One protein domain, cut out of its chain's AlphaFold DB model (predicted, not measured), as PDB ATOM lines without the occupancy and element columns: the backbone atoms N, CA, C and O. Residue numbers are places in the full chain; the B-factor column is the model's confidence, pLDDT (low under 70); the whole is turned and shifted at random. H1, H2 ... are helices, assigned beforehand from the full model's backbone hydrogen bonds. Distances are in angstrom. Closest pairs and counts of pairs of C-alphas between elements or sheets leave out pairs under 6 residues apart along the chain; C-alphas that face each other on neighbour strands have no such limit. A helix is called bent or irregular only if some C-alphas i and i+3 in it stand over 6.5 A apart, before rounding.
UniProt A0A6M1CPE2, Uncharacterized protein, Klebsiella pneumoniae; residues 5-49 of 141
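This is residues 5 to 49 of the 141 residues of an uncharacterized protein of Klebsiella pneumoniae (UniProt A0A6M1CPE2). A long bent helix, H2, makes the length of this domain, and a shorter helix, H1, lies slantwise near its first arm, H2a, with a long looping link, residues 15 to 28, joining the two at one end. Residues 39 to 49, of which 39 to 48 belong to H2, stick out from this small body. The printed part has 45 residues with two named helices, H1 then H2, and no named strand; the class is all helix. It is only just compact, close to loose, with a radius of gyration of the C-alphas of 10.9 A, and elongated, spanning 32 by 20 by 13 A.

H2, residues 29 to 48, was assigned as one helix by its hydrogen bonds but is bent: C-alphas 36 and 39 are 6.8 A apart. Its arms, H2a, residues 29 to 36, and H2b, residues 39 to 48, stand at a steep tilt of 42 degrees. H1, residues 5 to 14, and H2a are close but not clearly touching; their closest C-alphas, those of Cys 8 and Cys 34, are 6.1 A apart. These two run opposite ways at a steep tilt of 63 degrees. H1 and H2b are apart. In H1, H2a and H2b every O i to N i+4 pair is within hydrogen-bond range.

H2a measures 10.8 A from first to last C-alpha, beginning at C-alpha 29 (-22.128, 25.501, -44.920). H2b measures 14.2 A and ends at C-alpha 48 (-41.002, 36.233, -63.538). H1, also 14.2 A, begins at C-alpha 5 (-36.383, 25.848, -44.079).

The C-alphas farthest apart, those of Ala 27 and Phe 49, are 33.6 A apart. The printed part has no cut, and the link from H1 to H2, 14 residues, is long. The mean pLDDT of the printed part is 82.7, and no printed residue is under 70.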
ATOM      1  N   ILE A   5     -37.218  27.001 -44.416       83.19
ATOM      2  CA  ILE A   5     -36.383  25.848 -44.079       83.19
ATOM      3  C   ILE A   5     -36.816  24.577 -44.828       83.19
ATOM      4  O   ILE A   5     -35.959  23.841 -45.310       83.19
ATOM      5  N   GLU A   6     -38.119  24.307 -44.961       83.31
ATOM      6  CA  GLU A   6     -38.603  23.130 -45.696       83.31
ATOM      7  C   GLU A   6     -38.274  23.234 -47.187       83.31
ATOM      8  O   GLU A   6     -37.790  22.266 -47.769       83.31
ATOM      9  N   ILE A   7     -38.447  24.418 -47.785       83.69
ATOM     10  CA  ILE A   7     -38.091  24.679 -49.190       83.69
ATOM     11  C   ILE A   7     -36.589  24.445 -49.402       83.69
ATOM     12  O   ILE A   7     -36.173  23.745 -50.330       83.69
ATOM     13  N   CYS A   8     -35.761  24.964 -48.492       82.94
ATOM     14  CA  CYS A   8     -34.318  24.755 -48.525       82.94
ATOM     15  C   CYS A   8     -33.941  23.272 -48.372       82.94
ATOM     16  O   CYS A   8     -33.098  22.774 -49.114       82.94
ATOM     17  N   ASN A   9     -34.590  22.542 -47.463       86.50
ATOM     18  CA  ASN A   9     -34.347  21.113 -47.263       86.50
ATOM     19  C   ASN A   9     -34.759  20.272 -48.480       86.50
ATOM     20  O   ASN A   9     -34.041  19.341 -48.843       86.50
ATOM     21  N   ILE A  10     -35.857  20.617 -49.160       85.75
ATOM     22  CA  ILE A  10     -36.253  19.978 -50.424       85.75
ATOM     23  C   ILE A  10     -35.178  20.215 -51.491       85.75
ATOM     24  O   ILE A  10     -34.782  19.278 -52.188       85.75
ATOM     25  N   ALA A  11     -34.670  21.444 -51.608       84.69
ATOM     26  CA  ALA A  11     -33.602  21.769 -52.550       84.69
ATOM     27  C   ALA A  11     -32.301  21.004 -52.242       84.69
ATOM     28  O   ALA A  11     -31.707  20.415 -53.146       84.69
ATOM     29  N   LEU A  12     -31.892  20.940 -50.972       85.00
ATOM     30  CA  LEU A  12     -30.723  20.172 -50.524       85.00
ATOM     31  C   LEU A  12     -30.883  18.672 -50.809       85.00
ATOM     32  O   LEU A  12     -29.959  18.037 -51.320       85.00
ATOM     33  N   SER A  13     -32.076  18.127 -50.559       85.94
ATOM     34  CA  SER A  13     -32.404  16.730 -50.845       85.94
ATOM     35  C   SER A  13     -32.315  16.417 -52.344       85.94
ATOM     36  O   SER A  13     -31.760  15.384 -52.716       85.94
ATOM     37  N   ARG A  14     -32.756  17.332 -53.221       84.81
ATOM     38  CA  ARG A  14     -32.644  17.182 -54.688       84.81
ATOM     39  C   ARG A  14     -31.198  17.137 -55.187       84.81
ATOM     40  O   ARG A  14     -30.936  16.500 -56.202       84.81
ATOM     41  N   ILE A  15     -30.270  17.788 -54.486       85.31
ATOM     42  CA  ILE A  15     -28.834  17.789 -54.813       85.31
ATOM     43  C   ILE A  15     -28.122  16.558 -54.206       85.31
ATOM     44  O   ILE A  15     -26.956  16.301 -54.493       85.31
ATOM     45  N   GLY A  16     -28.824  15.751 -53.399       82.56
ATOM     46  CA  GLY A  16     -28.280  14.555 -52.751       82.56
ATOM     47  C   GLY A  16     -27.567  14.837 -51.428       82.56
ATOM     48  O   GLY A  16     -26.788  14.008 -50.963       82.56
ATOM     49  N   ASN A  17     -27.810  15.997 -50.813       82.00
ATOM     50  CA  ASN A  17     -27.263  16.307 -49.500       82.00
ATOM     51  C   ASN A  17     -28.130  15.672 -48.402       82.00
ATOM     52  O   ASN A  17     -29.323  15.949 -48.295       82.00
ATOM     53  N   SER A  18     -27.522  14.812 -47.582       74.56
ATOM     54  CA  SER A  18     -28.205  14.090 -46.501       74.56
ATOM     55  C   SER A  18     -28.407  14.925 -45.233       74.56
ATOM     56  O   SER A  18     -29.062  14.459 -44.302       74.56
ATOM     57  N   ARG A  19     -27.809  16.121 -45.147       77.25
ATOM     58  CA  ARG A  19     -27.941  17.010 -43.990       77.25
ATOM     59  C   ARG A  19     -29.100  17.975 -44.198       77.25
ATOM     60  O   ARG A  19     -29.083  18.796 -45.110       77.25
ATOM     61  N   SER A  20     -30.093  17.873 -43.322       79.25
ATOM     62  CA  SER A  20     -31.170  18.852 -43.200       79.25
ATOM     63  C   SER A  20     -30.739  20.003 -42.300       79.25
ATOM     64  O   SER A  20     -30.123  19.776 -41.258       79.25
ATOM     65  N   ILE A  21     -31.140  21.215 -42.653       81.38
ATOM     66  CA  ILE A  21     -30.995  22.396 -41.806       81.38
ATOM     67  C   ILE A  21     -32.249  22.580 -40.943       81.38
ATOM     68  O   ILE A  21     -33.367  22.334 -41.399       81.38
ATOM     69  N   ASN A  22     -32.070  23.027 -39.697       81.31
ATOM     70  CA  ASN A  22     -33.177  23.400 -38.800       81.31
ATOM     71  C   ASN A  22     -33.351  24.920 -38.685       81.31
ATOM     72  O   ASN A  22     -34.337  25.395 -38.126       81.31
ATOM     73  N   SER A  23     -32.392  25.706 -39.176       78.38
ATOM     74  CA  SER A  23     -32.427  27.169 -39.164       78.38
ATOM     75  C   SER A  23     -31.532  27.727 -40.268       78.38
ATOM     76  O   SER A  23     -30.456  27.194 -40.526       78.38
ATOM     77  N   MET A  24     -31.955  28.825 -40.902       71.81
ATOM     78  CA  MET A  24     -31.144  29.523 -41.916       71.81
ATOM     79  C   MET A  24     -29.910  30.215 -41.316       71.81
ATOM     80  O   MET A  24     -28.957  30.492 -42.034       71.81
ATOM     81  N   THR A  25     -29.900  30.455 -40.002       74.81
ATOM     82  CA  THR A  25     -28.785  31.060 -39.252       74.81
ATOM     83  C   THR A  25     -27.833  30.039 -38.627       74.81
ATOM     84  O   THR A  25     -26.944  30.408 -37.860       74.81
ATOM     85  N   GLU A  26     -28.011  28.747 -38.909       79.25
ATOM     86  CA  GLU A  26     -27.118  27.713 -38.393       79.25
ATOM     87  C   GLU A  26     -25.702  27.876 -38.974       79.25
ATOM     88  O   GLU A  26     -25.534  28.203 -40.150       79.25
ATOM     89  N   ALA A  27     -24.665  27.610 -38.174       76.62
ATOM     90  CA  ALA A  27     -23.258  27.679 -38.593       76.62
ATOM     91  C   ALA A  27     -22.832  26.484 -39.481       76.62
ATOM     92  O   ALA A  27     -21.738  25.936 -39.343       76.62
ATOM     93  N   SER A  28     -23.713  26.072 -40.389       81.31
ATOM     94  CA  SER A  28     -23.508  25.004 -41.364       81.31
ATOM     95  C   SER A  28     -23.269  25.619 -42.745       81.31
ATOM     96  O   SER A  28     -23.855  26.647 -43.096       81.31
ATOM     97  N   LYS A  29     -22.412  24.995 -43.563       83.50
ATOM     98  CA  LYS A  29     -22.128  25.501 -44.920       83.50
ATOM     99  C   LYS A  29     -23.406  25.519 -45.762       83.50
ATOM    100  O   LYS A  29     -23.644  26.473 -46.493       83.50
ATOM    101  N   GLU A  30     -24.232  24.491 -45.595       83.38
ATOM    102  CA  GLU A  30     -25.532  24.310 -46.232       83.38
ATOM    103  C   GLU A  30     -26.484  25.478 -45.932       83.38
ATOM    104  O   GLU A  30     -27.002  26.094 -46.860       83.38
ATOM    105  N   ALA A  31     -26.650  25.840 -44.654       84.00
ATOM    106  CA  ALA A  31     -27.522  26.940 -44.235       84.00
ATOM    107  C   ALA A  31     -27.065  28.284 -44.820       84.00
ATOM    108  O   ALA A  31     -27.881  29.041 -45.341       84.00
ATOM    109  N   ASN A  32     -25.752  28.535 -44.826       85.00
ATOM    110  CA  ASN A  32     -25.196  29.769 -45.370       85.00
ATOM    111  C   ASN A  32     -25.425  29.889 -46.890       85.00
ATOM    112  O   ASN A  32     -25.761  30.960 -47.387       85.00
ATOM    113  N   GLN A  33     -25.293  28.785 -47.638       84.81
ATOM    114  CA  GLN A  33     -25.609  28.762 -49.072       84.81
ATOM    115  C   GLN A  33     -27.110  28.935 -49.329       84.81
ATOM    116  O   GLN A  33     -27.496  29.728 -50.188       84.81
ATOM    117  N   CYS A  34     -27.960  28.242 -48.570       83.31
ATOM    118  CA  CYS A  34     -29.407  28.401 -48.666       83.31
ATOM    119  C   CYS A  34     -29.828  29.849 -48.400       83.31
ATOM    120  O   CYS A  34     -30.550  30.414 -49.213       83.31
ATOM    121  N   SER A  35     -29.325  30.486 -47.339       84.62
ATOM    122  CA  SER A  35     -29.643  31.885 -47.030       84.62
ATOM    123  C   SER A  35     -29.172  32.854 -48.120       84.62
ATOM    124  O   SER A  35     -29.873  33.816 -48.413       84.62
ATOM    125  N   LEU A  36     -28.019  32.594 -48.746       85.75
ATOM    126  CA  LEU A  36     -27.482  33.433 -49.823       85.75
ATOM    127  C   LEU A  36     -28.366  33.404 -51.081       85.75
ATOM    128  O   LEU A  36     -28.577  34.431 -51.729       85.75
ATOM    129  N   HIS A  37     -28.854  32.218 -51.452       85.38
ATOM    130  CA  HIS A  37     -29.575  32.011 -52.708       85.38
ATOM    131  C   HIS A  37     -31.090  32.149 -52.573       85.38
ATOM    132  O   HIS A  37     -31.737  32.597 -53.518       85.38
ATOM    133  N   TYR A  38     -31.659  31.796 -51.421       84.75
ATOM    134  CA  TYR A  38     -33.106  31.736 -51.228       84.75
ATOM    135  C   TYR A  38     -33.786  33.074 -51.534       84.75
ATOM    136  O   TYR A  38     -34.753  33.113 -52.291       84.75
ATOM    137  N   GLU A  39     -33.245  34.183 -51.026       85.06
ATOM    138  CA  GLU A  39     -33.833  35.505 -51.250       85.06
ATOM    139  C   GLU A  39     -33.811  35.930 -52.719       85.06
ATOM    140  O   GLU A  39     -34.798  36.480 -53.210       85.06
ATOM    141  N   GLN A  40     -32.714  35.641 -53.423       85.81
ATOM    142  CA  GLN A  40     -32.542  35.973 -54.838       85.81
ATOM    143  C   GLN A  40     -33.445  35.110 -55.723       85.81
ATOM    144  O   GLN A  40     -34.099  35.627 -56.623       85.81
ATOM    145  N   CYS A  41     -33.528  33.806 -55.447       86.00
ATOM    146  CA  CYS A  41     -34.422  32.901 -56.166       86.00
ATOM    147  C   CYS A  41     -35.890  33.273 -55.937       86.00
ATOM    148  O   CYS A  41     -36.651  33.343 -56.899       86.00
ATOM    149  N   ARG A  42     -36.283  33.580 -54.694       85.00
ATOM    150  CA  ARG A  42     -37.628  34.078 -54.372       85.00
ATOM    151  C   ARG A  42     -37.947  35.337 -55.177       85.00
ATOM    152  O   ARG A  42     -39.005  35.409 -55.793       85.00
ATOM    153  N   ASP A  43     -37.049  36.324 -55.160       84.25
ATOM    154  CA  ASP A  43     -37.243  37.604 -55.854       84.25
ATOM    155  C   ASP A  43     -37.360  37.404 -57.376       84.25
ATOM    156  O   ASP A  43     -38.301  37.902 -57.997       84.25
ATOM    157  N   ALA A  44     -36.502  36.556 -57.951       85.56
ATOM    158  CA  ALA A  44     -36.533  36.210 -59.367       85.56
ATOM    159  C   ALA A  44     -37.851  35.540 -59.788       85.56
ATOM    160  O   ALA A  44     -38.471  35.977 -60.754       85.56
ATOM    161  N   VAL A  45     -38.326  34.525 -59.054       85.00
ATOM    162  CA  VAL A  45     -39.571  33.807 -59.399       85.00
ATOM    163  C   VAL A  45     -40.808  34.686 -59.179       85.00
ATOM    164  O   VAL A  45     -41.763  34.613 -59.957       85.00
ATOM    165  N   LEU A  46     -40.799  35.555 -58.161       83.50
ATOM    166  CA  LEU A  46     -41.853  36.559 -57.974       83.50
ATOM    167  C   LEU A  46     -41.877  37.586 -59.113       83.50
ATOM    168  O   LEU A  46     -42.947  38.060 -59.485       83.50
ATOM    169  N   SER A  47     -40.720  37.944 -59.670       81.31
ATOM    170  CA  SER A  47     -40.632  38.892 -60.784       81.31
ATOM    171  C   SER A  47     -40.939  38.248 -62.143       81.31
ATOM    172  O   SER A  47     -41.390  38.923 -63.072       81.31
ATOM    173  N   ASP A  48     -40.747  36.938 -62.283       82.94
ATOM    174  CA  ASP A  48     -41.002  36.233 -63.538       82.94
ATOM    175  C   ASP A  48     -42.501  36.240 -63.886       82.94
ATOM    176  O   ASP A  48     -42.909  36.788 -64.921       82.94
ATOM    177  N   PHE A  49     -43.339  35.771 -62.955       81.06
ATOM    178  CA  PHE A  49     -44.773  35.589 -63.176       81.06
ATOM    179  C   PHE A  49     -45.649  36.395 -62.193       81.06
ATOM    180  O   PHE A  49     -45.336  36.482 -61.006       81.06
TER     181      PHE A  49